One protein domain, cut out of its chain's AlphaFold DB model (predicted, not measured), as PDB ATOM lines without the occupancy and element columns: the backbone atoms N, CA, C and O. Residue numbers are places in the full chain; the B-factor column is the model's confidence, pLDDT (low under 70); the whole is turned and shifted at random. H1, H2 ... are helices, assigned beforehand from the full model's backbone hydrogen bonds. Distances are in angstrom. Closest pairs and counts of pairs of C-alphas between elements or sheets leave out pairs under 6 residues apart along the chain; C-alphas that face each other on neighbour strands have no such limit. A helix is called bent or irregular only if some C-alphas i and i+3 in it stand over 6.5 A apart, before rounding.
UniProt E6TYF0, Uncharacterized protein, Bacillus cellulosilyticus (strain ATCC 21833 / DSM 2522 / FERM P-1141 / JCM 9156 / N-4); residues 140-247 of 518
ATOM      1  N   LYS A 140     142.414 227.813 210.103       78.06
ATOM      2  CA  LYS A 140     142.193 227.224 208.765       78.06
ATOM      3  C   LYS A 140     143.470 226.763 208.077       78.06
ATOM      4  O   LYS A 140     143.394 225.908 207.201       78.06
ATOM      5  N   LEU A 141     144.610 227.337 208.444       82.00
ATOM      6  CA  LEU A 141     145.899 226.974 207.868       82.00
ATOM      7  C   LEU A 141     146.478 225.730 208.560       82.00
ATOM      8  O   LEU A 141     146.371 225.632 209.782       82.00
ATOM      9  N   PRO A 142     147.102 224.808 207.804       80.75
ATOM     10  CA  PRO A 142     147.841 223.685 208.379       80.75
ATOM     11  C   PRO A 142     149.043 224.180 209.209       80.75
ATOM     12  O   PRO A 142     149.532 225.299 208.991       80.75
ATOM     13  N   ALA A 143     149.512 223.383 210.170       80.19
ATOM     14  CA  ALA A 143     150.642 223.719 211.039       80.19
ATOM     15  C   ALA A 143     151.922 224.020 210.262       80.19
ATOM     16  O   ALA A 143     152.498 225.076 210.492       80.19
ATOM     17  N   TRP A 144     152.316 223.206 209.276       84.81
ATOM     18  CA  TRP A 144     153.533 223.457 208.494       84.81
ATOM     19  C   TRP A 144     153.505 224.840 207.829       84.81
ATOM     20  O   TRP A 144     154.511 225.546 207.789       84.81
ATOM     21  N   LEU A 145     152.336 225.259 207.332       88.88
ATOM     22  CA  LEU A 145     152.163 226.558 206.684       88.88
ATOM     23  C   LEU A 145     152.115 227.676 207.722       88.88
ATOM     24  O   LEU A 145     152.658 228.751 207.486       88.88
ATOM     25  N   SER A 146     151.495 227.422 208.873       88.50
ATOM     26  CA  SER A 146     151.431 228.373 209.982       88.50
ATOM     27  C   SER A 146     152.823 228.661 210.547       88.50
ATOM     28  O   SER A 146     153.226 229.821 210.604       88.50
ATOM     29  N   THR A 147     153.586 227.617 210.872       87.88
ATOM     30  CA  THR A 147     154.983 227.693 211.315       87.88
ATOM     31  C   THR A 147     155.855 228.333 210.235       87.88
ATOM     32  O   THR A 147     156.594 229.273 210.515       87.88
ATOM     33  N   GLY A 148     155.735 227.889 208.978       90.94
ATOM     34  CA  GLY A 148     156.530 228.415 207.869       90.94
ATOM     35  C   GLY A 148     156.297 229.905 207.601       90.94
ATOM     36  O   GLY A 148     157.261 230.629 207.373       90.94
ATOM     37  N   LEU A 149     155.047 230.383 207.664       92.56
ATOM     38  CA  LEU A 149     154.709 231.807 207.523       92.56
ATOM     39  C   LEU A 149     155.243 232.636 208.695       92.56
ATOM     40  O   LEU A 149     155.807 233.709 208.484       92.56
ATOM     41  N   GLU A 150     155.089 232.134 209.922       90.88
ATOM     42  CA  GLU A 150     155.583 232.814 211.119       90.88
ATOM     43  C   GLU A 150     157.107 232.981 211.060       90.88
ATOM     44  O   GLU A 150     157.615 234.091 211.220       90.88
ATOM     45  N   LEU A 151     157.838 231.920 210.709       91.00
ATOM     46  CA  LEU A 151     159.289 231.954 210.510       91.00
ATOM     47  C   LEU A 151     159.696 232.840 209.330       91.00
ATOM     48  O   LEU A 151     160.625 233.636 209.465       91.00
ATOM     49  N   TYR A 152     158.994 232.761 208.195       91.31
ATOM     50  CA  TYR A 152     159.294 233.556 206.999       91.31
ATOM     51  C   TYR A 152     159.287 235.061 207.274       91.31
ATOM     52  O   TYR A 152     160.110 235.805 206.736       91.31
ATOM     53  N   TRP A 153     158.388 235.520 208.145       90.38
ATOM     54  CA  TRP A 153     158.288 236.936 208.476       90.38
ATOM     55  C   TRP A 153     159.088 237.353 209.706       90.38
ATOM     56  O   TRP A 153     159.471 238.519 209.785       90.38
ATOM     57  N   THR A 154     159.358 236.470 210.663       87.19
ATOM     58  CA  THR A 154     160.059 236.844 211.910       87.19
ATOM     59  C   THR A 154     161.561 236.591 211.872       87.19
ATOM     60  O   THR A 154     162.315 237.275 212.563       87.19
ATOM     61  N   SER A 155     162.021 235.662 211.040       80.81
ATOM     62  CA  SER A 155     163.435 235.313 210.987       80.81
ATOM     63  C   SER A 155     164.300 236.407 210.358       80.81
ATOM     64  O   SER A 155     164.019 236.949 209.287       80.81
ATOM     65  N   ASN A 156     165.398 236.728 211.044       60.59
ATOM     66  CA  ASN A 156     166.377 237.729 210.633       60.59
ATOM     67  C   ASN A 156     167.733 237.098 210.264       60.59
ATOM     68  O   ASN A 156     168.737 237.738 210.530       60.59
ATOM     69  N   GLU A 157     167.856 235.896 209.678       54.25
ATOM     70  CA  GLU A 157     169.191 235.454 209.211       54.25
ATOM     71  C   GLU A 157     169.240 234.319 208.174       54.25
ATOM     72  O   GLU A 157     168.269 233.627 207.914       54.25
ATOM     73  N   ASN A 158     170.401 234.209 207.516       46.69
ATOM     74  CA  ASN A 158     170.702 233.438 206.301       46.69
ATOM     75  C   ASN A 158     171.247 232.014 206.575       46.69
ATOM     76  O   ASN A 158     171.952 231.472 205.722       46.69
ATOM     77  N   GLU A 159     170.989 231.424 207.743       56.41
ATOM     78  CA  GLU A 159     171.480 230.084 208.109       56.41
ATOM     79  C   GLU A 159     170.344 229.061 208.063       56.41
ATOM     80  O   GLU A 159     169.910 228.556 209.086       56.41
ATOM     81  N   TYR A 160     169.855 228.774 206.856       66.38
ATOM     82  CA  TYR A 160     168.911 227.678 206.632       66.38
ATOM     83  C   TYR A 160     169.596 226.484 205.996       66.38
ATOM     84  O   TYR A 160     170.557 226.639 205.234       66.38
ATOM     85  N   MET A 161     169.026 225.318 206.278       72.31
ATOM     86  CA  MET A 161     169.292 224.058 205.596       72.31
ATOM     87  C   MET A 161     169.391 224.251 204.067       72.31
ATOM     88  O   MET A 161     168.549 224.908 203.449       72.31
ATOM     89  N   ASP A 162     170.425 223.692 203.427       76.44
ATOM     90  CA  ASP A 162     170.501 223.681 201.954       76.44
ATOM     91  C   ASP A 162     169.466 222.686 201.397       76.44
ATOM     92  O   ASP A 162     169.126 221.686 202.029       76.44
ATOM     93  N   ILE A 163     169.001 222.887 200.167       74.81
ATOM     94  CA  ILE A 163     168.041 222.002 199.502       74.81
ATOM     95  C   ILE A 163     168.539 220.548 199.428       74.81
ATOM     96  O   ILE A 163     167.747 219.608 199.436       74.81
ATOM     97  N   SER A 164     169.859 220.328 199.381       76.06
ATOM     98  CA  SER A 164     170.423 218.974 199.443       76.06
ATOM     99  C   SER A 164     170.197 218.300 200.793       76.06
ATOM    100  O   SER A 164     169.981 217.094 200.830       76.06
ATOM    101  N   GLU A 165     170.238 219.067 201.879       79.31
ATOM    102  CA  GLU A 165     169.993 218.574 203.233       79.31
ATOM    103  C   GLU A 165     168.494 218.327 203.445       79.31
ATOM    104  O   GLU A 165     168.138 217.283 203.986       79.31
ATOM    105  N   VAL A 166     167.617 219.180 202.890       78.62
ATOM    106  CA  VAL A 166     166.160 218.932 202.841       78.62
ATOM    107  C   VAL A 166     165.867 217.579 202.189       78.62
ATOM    108  O   VAL A 166     165.087 216.785 202.706       78.62
ATOM    109  N   ASN A 167     166.532 217.276 201.074       78.88
ATOM    110  CA  ASN A 167     166.337 216.015 200.361       78.88
ATOM    111  C   ASN A 167     166.791 214.801 201.168       78.88
ATOM    112  O   ASN A 167     166.090 213.789 201.190       78.88
ATOM    113  N   GLU A 168     167.952 214.887 201.818       79.62
ATOM    114  CA  GLU A 168     168.425 213.833 202.721       79.62
ATOM    115  C   GLU A 168     167.435 213.609 203.865       79.62
ATOM    116  O   GLU A 168     167.158 212.464 204.224       79.62
ATOM    117  N   TRP A 169     166.848 214.689 204.379       76.88
ATOM    118  CA  TRP A 169     165.850 214.630 205.433       76.88
ATOM    119  C   TRP A 169     164.552 213.961 204.972       76.88
ATOM    120  O   TRP A 169     164.082 213.027 205.617       76.88
ATOM    121  N   VAL A 170     164.007 214.359 203.819       74.44
ATOM    122  CA  VAL A 170     162.792 213.751 203.246       74.44
ATOM    123  C   VAL A 170     162.995 212.259 202.962       74.44
ATOM    124  O   VAL A 170     162.100 211.460 203.233       74.44
ATOM    125  N   ILE A 171     164.172 211.864 202.460       75.69
ATOM    126  CA  ILE A 171     164.522 210.449 202.250       75.69
ATOM    127  C   ILE A 171     164.579 209.702 203.584       75.69
ATOM    128  O   ILE A 171     164.048 208.602 203.695       75.69
ATOM    129  N   ARG A 172     165.200 210.295 204.605       73.25
ATOM    130  CA  ARG A 172     165.303 209.681 205.929       73.25
ATOM    131  C   ARG A 172     163.940 209.503 206.588       73.25
ATOM    132  O   ARG A 172     163.710 208.473 207.210       73.25
ATOM    133  N   ALA A 173     163.045 210.472 206.430       68.19
ATOM    134  CA  ALA A 173     161.686 210.369 206.939       68.19
ATOM    135  C   ALA A 173     160.912 209.213 206.283       68.19
ATOM    136  O   ALA A 173     160.311 208.420 207.000       68.19
ATOM    137  N   HIS A 174     161.035 209.034 204.959       67.00
ATOM    138  CA  HIS A 174     160.472 207.863 204.268       67.00
ATOM    139  C   HIS A 174     161.025 206.537 204.815       67.00
ATOM    140  O   HIS A 174     160.304 205.546 204.895       67.00
ATOM    141  N   GLU A 175     162.323 206.477 205.143       68.06
ATOM    142  CA  GLU A 175     162.953 205.263 205.688       68.06
ATOM    143  C   GLU A 175     162.448 204.905 207.097       68.06
ATOM    144  O   GLU A 175     162.609 203.759 207.521       68.06
ATOM    145  N   LEU A 176     161.844 205.861 207.806       59.94
ATOM    146  CA  LEU A 176     161.267 205.694 209.142       59.94
ATOM    147  C   LEU A 176     159.762 205.375 209.120       59.94
ATOM    148  O   LEU A 176     159.133 205.432 210.168       59.94
ATOM    149  N   ASP A 177     159.194 205.039 207.955       56.56
ATOM    150  CA  ASP A 177     157.746 204.820 207.748       56.56
ATOM    151  C   ASP A 177     156.876 206.064 208.028       56.56
ATOM    152  O   ASP A 177     155.648 206.016 207.962       56.56
ATOM    153  N   GLY A 178     157.510 207.214 208.281       54.69
ATOM    154  CA  GLY A 178     156.840 208.500 208.364       54.69
ATOM    155  C   GLY A 178     156.414 208.905 206.964       54.69
ATOM    156  O   GLY A 178     157.254 209.082 206.078       54.69
ATOM    157  N   ARG A 179     155.106 209.055 206.750       55.75
ATOM    158  CA  ARG A 179     154.587 209.617 205.501       55.75
ATOM    159  C   ARG A 179     155.302 210.929 205.220       55.75
ATOM    160  O   ARG A 179     155.478 211.758 206.115       55.75
ATOM    161  N   ASP A 180     155.754 211.082 203.988       54.62
ATOM    162  CA  ASP A 180     156.658 212.152 203.607       54.62
ATOM    163  C   ASP A 180     156.031 213.501 203.935       54.62
ATOM    164  O   ASP A 180     154.930 213.788 203.474       54.62
ATOM    165  N   TYR A 181     156.743 214.270 204.763       58.53
ATOM    166  CA  TYR A 181     156.474 215.644 205.176       58.53
ATOM    167  C   TYR A 181     154.987 216.015 205.266       58.53
ATOM    168  O   TYR A 181     154.286 216.230 204.275       58.53
ATOM    169  N   GLY A 182     154.508 216.155 206.494       65.38
ATOM    170  CA  GLY A 182     153.132 216.519 206.752       65.38
ATOM    171  C   GLY A 182     152.999 217.296 208.038       65.38
ATOM    172  O   GLY A 182     153.945 217.525 208.790       65.38
ATOM    173  N   ASP A 183     151.761 217.668 208.284       67.31
ATOM    174  CA  ASP A 183     151.367 218.526 209.384       67.31
ATOM    175  C   ASP A 183     151.684 217.860 210.761       67.31
ATOM    176  O   ASP A 183     151.918 218.533 211.762       67.31
ATOM    177  N   ALA A 184     151.854 216.528 210.762       66.38
ATOM    178  CA  ALA A 184     152.195 215.687 211.910       66.38
ATOM    179  C   ALA A 184     153.597 215.916 212.493       66.38
ATOM    180  O   ALA A 184     153.834 215.648 213.668       66.38
ATOM    181  N   TRP A 185     154.531 216.444 211.702       70.94
ATOM    182  CA  TRP A 185     155.896 216.718 212.169       70.94
ATOM    183  C   TRP A 185     155.959 217.912 213.125       70.94
ATOM    184  O   TRP A 185     156.942 218.096 213.831       70.94
ATOM    185  N   PHE A 186     154.903 218.722 213.165       68.12
ATOM    186  CA  PHE A 186     154.820 219.927 213.989       68.12
ATOM    187  C   PHE A 186     154.076 219.667 215.308       68.12
ATOM    188  O   PHE A 186     153.734 220.598 216.037       68.12
ATOM    189  N   VAL A 187     153.818 218.393 215.622       63.25
ATOM    190  CA  VAL A 187     153.067 217.958 216.800       63.25
ATOM    191  C   VAL A 187     154.020 217.587 217.923       63.25
ATOM    192  O   VAL A 187     154.855 216.694 217.741       63.25
ATOM    193  N   PRO A 188     153.864 218.184 219.118       55.47
ATOM    194  CA  PRO A 188     154.587 217.737 220.299       55.47
ATOM    195  C   PRO A 188     154.439 216.224 220.522       55.47
ATOM    196  O   PRO A 188     153.329 215.714 220.670       55.47
ATOM    197  N   GLY A 189     155.565 215.507 220.568       55.12
ATOM    198  CA  GLY A 189     155.611 214.077 220.887       55.12
ATOM    199  C   GLY A 189     155.333 213.115 219.727       55.12
ATOM    200  O   GLY A 189     155.357 211.911 219.961       55.12
ATOM    201  N   PHE A 190     155.091 213.608 218.507       59.62
ATOM    202  CA  PHE A 190     154.911 212.756 217.321       59.62
ATOM    203  C   PHE A 190     156.237 212.424 216.627       59.62
ATOM    204  O   PHE A 190     156.443 211.305 216.168       59.62
ATOM    205  N   ILE A 191     157.161 213.386 216.601       62.44
ATOM    206  CA  ILE A 191     158.563 213.174 216.232       62.44
ATOM    207  C   ILE A 191     159.450 213.474 217.439       62.44
ATOM    208  O   ILE A 191     159.088 214.286 218.295       62.44
ATOM    209  N   ASP A 192     160.615 212.825 217.521       63.28
ATOM    210  CA  ASP A 192     161.591 213.178 218.551       63.28
ATOM    211  C   ASP A 192     161.945 214.664 218.426       63.28
ATOM    212  O   ASP A 192     162.125 215.177 217.322       63.28
ATOM    213  N   ALA A 193     162.101 215.350 219.560       64.56
ATOM    214  CA  ALA A 193     162.404 216.784 219.592       64.56
ATOM    215  C   ALA A 193     163.672 217.162 218.795       64.56
ATOM    216  O   ALA A 193     163.810 218.296 218.354       64.56
ATOM    217  N   GLU A 194     164.585 216.205 218.570       67.12
ATOM    218  CA  GLU A 194     165.766 216.393 217.714       67.12
ATOM    219  C   GLU A 194     165.433 216.635 216.230       67.12
ATOM    220  O   GLU A 194     166.292 217.083 215.473       67.12
ATOM    221  N   TYR A 195     164.203 216.342 215.809       72.44
ATOM    222  CA  TYR A 195     163.733 216.481 214.435       72.44
ATOM    223  C   TYR A 195     162.866 217.731 214.208       72.44
ATOM    224  O   TYR A 195     162.661 218.118 213.056       72.44
ATOM    225  N   THR A 196     162.399 218.390 215.271       74.50
ATOM    226  CA  THR A 196     161.515 219.568 215.200       74.50
ATOM    227  C   THR A 196     162.180 220.759 214.506       74.50
ATOM    228  O   THR A 196     161.579 221.372 213.627       74.50
ATOM    229  N   GLU A 197     163.447 221.041 214.823       78.44
ATOM    230  CA  GLU A 197     164.219 222.137 214.214       78.44
ATOM    231  C   GLU A 197     164.302 221.988 212.685       78.44
ATOM    232  O   GLU A 197     164.036 222.922 211.929       78.44
ATOM    233  N   ALA A 198     164.565 220.772 212.204       79.62
ATOM    234  CA  ALA A 198     164.608 220.502 210.774       79.62
ATOM    235  C   ALA A 198     163.229 220.612 210.103       79.62
ATOM    236  O   ALA A 198     163.135 221.090 208.972       79.62
ATOM    237  N   ALA A 199     162.150 220.205 210.779       81.50
ATOM    238  CA  ALA A 199     160.794 220.391 210.264       81.50
ATOM    239  C   ALA A 199     160.467 221.885 210.080       81.50
ATOM    240  O   ALA A 199     159.896 222.274 209.054       81.50
ATOM    241  N   HIS A 200     160.888 222.728 211.025       84.62
ATOM    242  CA  HIS A 200     160.743 224.184 210.967       84.62
ATOM    243  C   HIS A 200     161.523 224.809 209.810       84.62
ATOM    244  O   HIS A 200     160.958 225.597 209.045       84.62
ATOM    245  N   ASP A 201     162.780 224.405 209.621       85.88
ATOM    246  CA  ASP A 201     163.601 224.846 208.490       85.88
ATOM    247  C   ASP A 201     162.955 224.495 207.150       85.88
ATOM    248  O   ASP A 201     162.849 225.341 206.257       85.88
ATOM    249  N   ILE A 202     162.469 223.259 207.012       87.19
ATOM    250  CA  ILE A 202     161.794 222.797 205.797       87.19
ATOM    251  C   ILE A 202     160.512 223.608 205.547       87.19
ATOM    252  O   ILE A 202     160.285 224.038 204.414       87.19
ATOM    253  N   ALA A 203     159.698 223.866 206.580       88.75
ATOM    254  CA  ALA A 203     158.490 224.692 206.468       88.75
ATOM    255  C   ALA A 203     158.794 226.111 205.996       88.75
ATOM    256  O   ALA A 203     158.157 226.603 205.059       88.75
ATOM    257  N   HIS A 204     159.788 226.758 206.600       89.38
ATOM    258  CA  HIS A 204     160.200 228.088 206.183       89.38
ATOM    259  C   HIS A 204     160.697 228.090 204.729       89.38
ATOM    260  O   HIS A 204     160.221 228.883 203.909       89.38
ATOM    261  N   LEU A 205     161.611 227.185 204.369       89.12
ATOM    262  CA  LEU A 205     162.158 227.104 203.012       89.12
ATOM    263  C   LEU A 205     161.073 226.844 201.966       89.12
ATOM    264  O   LEU A 205     161.119 227.427 200.880       89.12
ATOM    265  N   PHE A 206     160.083 226.012 202.288       90.12
ATOM    266  CA  PHE A 206     158.994 225.726 201.368       90.12
ATOM    267  C   PHE A 206     158.057 226.927 201.192       90.12
ATOM    268  O   PHE A 206     157.705 227.257 200.060       90.12
ATOM    269  N   VAL A 207     157.715 227.649 202.266       92.06
ATOM    270  CA  VAL A 207     156.949 228.908 202.175       92.06
ATOM    271  C   VAL A 207     157.689 229.947 201.336       92.06
ATOM    272  O   VAL A 207     157.094 230.552 200.443       92.06
ATOM    273  N   LYS A 208     158.997 230.103 201.555       90.62
ATOM    274  CA  LYS A 208     159.838 230.999 200.760       90.62
ATOM    275  C   LYS A 208     159.851 230.608 199.281       90.62
ATOM    276  O   LYS A 208     159.679 231.470 198.424       90.62
ATOM    277  N   TYR A 209     160.000 229.319 198.975       91.19
ATOM    278  CA  TYR A 209     159.909 228.803 197.606       91.19
ATOM    279  C   TYR A 209     158.554 229.132 196.960       91.19
ATOM    280  O   TYR A 209     158.503 229.599 195.822       91.19
ATOM    281  N   LEU A 210     157.453 228.924 197.688       92.38
ATOM    282  CA  LEU A 210     156.112 229.242 197.199       92.38
ATOM    283  C   LEU A 210     155.943 230.739 196.920       92.38
ATOM    284  O   LEU A 210     155.259 231.091 195.958       92.38
ATOM    285  N   ASP A 211     156.546 231.618 197.723       91.88
ATOM    286  CA  ASP A 211     156.503 233.067 197.497       91.88
ATOM    287  C   ASP A 211     157.343 233.481 196.281       91.88
ATOM    288  O   ASP A 211     156.855 234.187 195.396       91.88
ATOM    289  N   GLU A 212     158.577 232.974 196.175       90.69
ATOM    290  CA  GLU A 212     159.492 233.258 195.059       90.69
ATOM    291  C   GLU A 212     158.911 232.833 193.700       90.69
ATOM    292  O   GLU A 212     159.084 233.526 192.693       90.69
ATOM    293  N   GLU A 213     158.173 231.724 193.679       92.12
ATOM    294  CA  GLU A 213     157.481 231.219 192.494       92.12
ATOM    295  C   GLU A 213     156.088 231.851 192.278       92.12
ATOM    296  O   GLU A 213     155.462 231.643 191.235       92.12
ATOM    297  N   GLY A 214     155.604 232.664 193.224       90.19
ATOM    298  CA  GLY A 214     154.334 233.389 193.134       90.19
ATOM    299  C   GLY A 214     153.082 232.547 193.401       90.19
ATOM    300  O   GLY A 214     151.997 232.934 192.968       90.19
ATOM    301  N   TYR A 215     153.212 231.417 194.100       90.69
ATOM    302  CA  TYR A 215     152.118 230.495 194.434       90.69
ATOM    303  C   TYR A 215     151.625 230.607 195.880       90.69
ATOM    304  O   TYR A 215     150.555 230.081 196.189       90.69
ATOM    305  N   LEU A 216     152.355 231.291 196.770       91.62
ATOM    306  CA  LEU A 216     152.020 231.349 198.198       91.62
ATOM    307  C   LEU A 216     150.582 231.833 198.452       91.62
ATOM    308  O   LEU A 216     149.844 231.213 199.215       91.62
ATOM    309  N   HIS A 217     150.151 232.887 197.758       88.81
ATOM    310  CA  HIS A 217     148.791 233.417 197.888       88.81
ATOM    311  C   HIS A 217     147.712 232.417 197.458       88.81
ATOM    312  O   HIS A 217     146.671 232.310 198.109       88.81
ATOM    313  N   ASP A 218     147.951 231.659 196.390       86.56
ATOM    314  CA  ASP A 218     147.000 230.651 195.919       86.56
ATOM    315  C   ASP A 218     146.910 229.478 196.903       86.56
ATOM    316  O   ASP A 218     145.811 229.003 197.188       86.56
ATOM    317  N   VAL A 219     148.038 229.062 197.487       88.81
ATOM    318  CA  VAL A 219     148.083 228.010 198.517       88.81
ATOM    319  C   VAL A 219     147.362 228.449 199.793       88.81
ATOM    320  O   VAL A 219     146.534 227.707 200.318       88.81
ATOM    321  N   VAL A 220     147.599 229.671 200.272       88.62
ATOM    322  CA  VAL A 220     146.882 230.208 201.439       88.62
ATOM    323  C   VAL A 220     145.384 230.323 201.149       88.62
ATOM    324  O   VAL A 220     144.557 229.886 201.950       88.62
ATOM    325  N   SER A 221     145.005 230.841 199.977       83.62
ATOM    326  CA  SER A 221     143.595 230.936 199.593       83.62
ATOM    327  C   SER A 221     142.930 229.565 199.435       83.62
ATOM    328  O   SER A 221     141.725 229.456 199.676       83.62
ATOM    329  N   PHE A 222     143.675 228.533 199.039       83.06
ATOM    330  CA  PHE A 222     143.172 227.165 198.980       83.06
ATOM    331  C   PHE A 222     142.691 226.691 200.353       83.06
ATOM    332  O   PHE A 222     141.538 226.278 200.468       83.06
ATOM    333  N   PHE A 223     143.510 226.847 201.394       81.88
ATOM    334  CA  PHE A 223     143.147 226.435 202.751       81.88
ATOM    335  C   PHE A 223     142.094 227.346 203.401       81.88
ATOM    336  O   PHE A 223     141.172 226.863 204.053       81.88
ATOM    337  N   VAL A 224     142.169 228.667 203.201       80.31
ATOM    338  CA  VAL A 224     141.260 229.621 203.872       80.31
ATOM    339  C   VAL A 224     139.867 229.675 203.231       80.31
ATOM    340  O   VAL A 224     138.867 229.858 203.935       80.31
ATOM    341  N   HIS A 225     139.789 229.531 201.904       76.88
ATOM    342  CA  HIS A 225     138.560 229.735 201.125       76.88
ATOM    343  C   HIS A 225     138.067 228.479 200.387       76.88
ATOM    344  O   HIS A 225     137.024 228.539 199.735       76.88
ATOM    345  N   GLY A 226     138.792 227.356 200.450       66.69
ATOM    346  CA  GLY A 226     138.420 226.113 199.763       66.69
ATOM    347  C   GLY A 226     138.554 226.185 198.236       66.69
ATOM    348  O   GLY A 226     137.827 225.512 197.504       66.69
ATOM    349  N   HIS A 227     139.434 227.043 197.716       59.16
ATOM    350  CA  HIS A 227     139.628 227.244 196.276       59.16
ATOM    351  C   HIS A 227     140.942 226.622 195.791       59.16
ATOM    352  O   HIS A 227     141.997 227.211 195.986       59.16
ATOM    353  N   GLY A 228     140.904 225.463 195.125       57.62
ATOM    354  CA  GLY A 228     142.109 224.847 194.547       57.62
ATOM    355  C   GLY A 228     142.090 223.318 194.534       57.62
ATOM    356  O   GLY A 228     141.035 222.700 194.656       57.62
ATOM    357  N   SER A 229     143.261 222.706 194.336       63.09
ATOM    358  CA  SER A 229     143.436 221.248 194.290       63.09
ATOM    359  C   SER A 229     144.705 220.823 195.027       63.09
ATOM    360  O   SER A 229     145.794 221.295 194.692       63.09
ATOM    361  N   ASN A 230     144.569 219.849 195.935       72.81
ATOM    362  CA  ASN A 230     145.683 219.184 196.627       72.81
ATOM    363  C   ASN A 230     146.776 218.693 195.667       72.81
ATOM    364  O   ASN A 230     147.956 218.717 196.006       72.81
ATOM    365  N   GLU A 231     146.411 218.286 194.449       76.75
ATOM    366  CA  GLU A 231     147.377 217.781 193.472       76.75
ATOM    367  C   GLU A 231     148.353 218.868 192.998       76.75
ATOM    368  O   GLU A 231     149.511 218.578 192.712       76.75
ATOM    369  N   THR A 232     147.918 220.131 192.955       80.75
ATOM    370  CA  THR A 232     148.796 221.250 192.570       80.75
ATOM    371  C   THR A 232     149.835 221.514 193.657       80.75
ATOM    372  O   THR A 232     151.023 221.628 193.368       80.75
ATOM    373  N   LEU A 233     149.417 221.506 194.924       84.31
ATOM    374  CA  LEU A 233     150.325 221.662 196.058       84.31
ATOM    375  C   LEU A 233     151.344 220.508 196.137       84.31
ATOM    376  O   LEU A 233     152.539 220.753 196.300       84.31
ATOM    377  N   LYS A 234     150.907 219.263 195.895       82.94
ATOM    378  CA  LYS A 234     151.805 218.099 195.784       82.94
ATOM    379  C   LYS A 234     152.835 218.254 194.660       82.94
ATOM    380  O   LYS A 234     153.986 217.857 194.816       82.94
ATOM    381  N   GLN A 235     152.461 218.851 193.527       84.69
ATOM    382  CA  GLN A 235     153.403 219.125 192.435       84.69
ATOM    383  C   GLN A 235     154.453 220.175 192.816       84.69
ATOM    384  O   GLN A 235     155.623 220.014 192.460       84.69
ATOM    385  N   HIS A 236     154.066 221.219 193.554       88.31
ATOM    386  CA  HIS A 236     155.014 222.208 194.072       88.31
ATOM    387  C   HIS A 236     155.977 221.587 195.082       88.31
ATOM    388  O   HIS A 236     157.178 221.807 194.973       88.31
ATOM    389  N   TRP A 237     155.482 220.733 195.979       87.31
ATOM    390  CA  TRP A 237     156.318 219.998 196.928       87.31
ATOM    391  C   TRP A 237     157.362 219.105 196.238       87.31
ATOM    392  O   TRP A 237     158.556 219.172 196.536       87.31
ATOM    393  N   ARG A 238     156.947 218.324 195.232       86.25
ATOM    394  CA  ARG A 238     157.866 217.514 194.406       86.25
ATOM    395  C   ARG A 238     158.886 218.365 193.654       86.25
ATOM    396  O   ARG A 238     160.009 217.928 193.428       86.25
ATOM    397  N   SER A 239     158.498 219.569 193.237       86.44
ATOM    398  CA  SER A 239     159.392 220.493 192.528       86.44
ATOM    399  C   SER A 239     160.421 221.121 193.466       86.44
ATOM    400  O   SER A 239     161.582 221.237 193.084       86.44
ATOM    401  N   PHE A 240     160.003 221.472 194.683       87.25
ATOM    402  CA  PHE A 240     160.858 221.991 195.747       87.25
ATOM    403  C   PHE A 240     161.912 220.959 196.170       87.25
ATOM    404  O   PHE A 240     163.105 221.229 196.081       87.25
ATOM    405  N   THR A 241     161.487 219.745 196.525       83.44
ATOM    406  CA  THR A 241     162.398 218.654 196.924       83.44
ATOM    407  C   THR A 241     163.177 218.065 195.738       83.44
ATOM    408  O   THR A 241     164.247 217.477 195.874       83.44
ATOM    409  N   GLY A 242     162.650 218.154 194.517       80.06
ATOM    410  CA  GLY A 242     163.205 217.430 193.370       80.06
ATOM    411  C   GLY A 242     163.050 215.904 193.471       80.06
ATOM    412  O   GLY A 242     163.645 215.174 192.670       80.06
ATOM    413  N   ILE A 243     162.252 215.408 194.422       78.75
ATOM    414  CA  ILE A 243     161.935 213.991 194.601       78.75
ATOM    415  C   ILE A 243     160.595 213.725 193.911       78.75
ATOM    416  O   ILE A 243     159.558 214.267 194.280       78.75
ATOM    417  N   THR A 244     160.616 212.886 192.871       75.94
ATOM    418  CA  THR A 244     159.438 212.681 191.999       75.94
ATOM    419  C   THR A 244     158.280 212.009 192.737       75.94
ATOM    420  O   THR A 244     157.123 212.324 192.466       75.94
ATOM    421  N   ASP A 245     158.600 211.118 193.673       70.38
ATOM    422  CA  ASP A 245     157.614 210.319 194.401       70.38
ATOM    423  C   ASP A 245     157.243 210.916 195.763       70.38
ATOM    424  O   ASP A 245     156.371 210.358 196.425       70.38
ATOM    425  N   ALA A 246     157.817 212.073 196.131       71.81
ATOM    426  CA  ALA A 246     157.487 212.742 197.379       71.81
ATOM    427  C   ALA A 246     155.987 213.056 197.436       71.81
ATOM    428  O   ALA A 246     155.389 213.640 196.517       71.81
ATOM    429  N   GLN A 247     155.386 212.634 198.529       69.44
ATOM    430  CA  GLN A 247     154.050 212.951 198.965       69.44
ATOM    431  C   GLN A 247     154.148 214.143 199.917       69.44
ATOM    432  O   GLN A 247     155.145 214.355 200.586       69.44
TER     433      GLN A 247
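This is residues 140 to 247 of the 518 residues of an uncharacterized protein of Bacillus cellulosilyticus (strain ATCC 21833 / DSM 2522 / FERM P-1141 / JCM 9156 / N-4) (UniProt E6TYF0). One long helix, H4, runs through the middle of a rounded, all-helix domain, and the shorter helices are set round it at wide angles, H1 crossing it on one side and H6 crossing it nearer its last residues. H5 turns off the end of H4 at a corner, H6 folds back from H5, H2 lies on the side of H4 away from H1, and the four-residue H3 sits by both H1 and the first half of H4. The 108 residues printed hold six named helices, H1 to H6 in order along the chain, and no named strand. The whole is compact, with a radius of gyration of the C-alphas of 13.3 A and spans of 34 by 33 by 26 A.

H1, residues 143 to 154, begins with C-alpha 143 at (150.642, 223.719, 211.039) and is 16.2 A long. H2, residues 163 to 175, measures 18.6 A, and H3, residues 183 to 186, measures 5.9 A. H4, residues 193 to 212, is the longest at 29.7 A, from C-alpha 193 at (162.404, 216.784, 219.592); it is irregular, but only just, with C-alphas 194 and 197 6.9 A apart. H5, residues 216 to 225, spans 13.9 A. H6, residues 230 to 241, spans 16.7 A and ends with C-alpha 241 at (162.398, 218.654, 196.924).

H4 is the hub, touching H1, H3, H5 and H6. With residues 200 to 208 it touches H1, about perpendicular but only just at 72 degrees; their closest C-alphas, Gly 148 and His 204, are 4.1 A apart. H6 touches H4, about perpendicular at 75 degrees, with C-alphas 206 and 240 closest at 7.0 A. H4 and H5 only just touch, and only at the corner, with 3 pairs of C-alphas within 8 A; the closest, Leu 210 and Leu 216, are 4.7 A apart. H3 touches H4, the C-alphas of Trp 185 and Ala 199 being closest at 6.4 A, and H1, those of Trp 144 and Asp 183 at 5.5 A. H2 and H4 are close but not clearly touching, with C-alphas 166 and 202 closest at 6.5 A. H2 and H6 only just touch, with 3 pairs within 8 A, the closest C-alphas being 167 and 241 at 5.9 A. H1 and H6 are apart. In H1, H2, H5 and H6 every O i to N i+4 pair is within hydrogen-bond range, in H4 14 of 16 are, and H3 is too short for such a pair.

The C-alphas farthest apart, Glu 194 and His 227, are 35.5 A apart. The printed part has no cut and no long link; H4 to H5 and H5 to H6 are tight. The mean pLDDT of the printed part is 77.1, and 31 residues are under 70, among them residues 173 to 184 and 186 to 194.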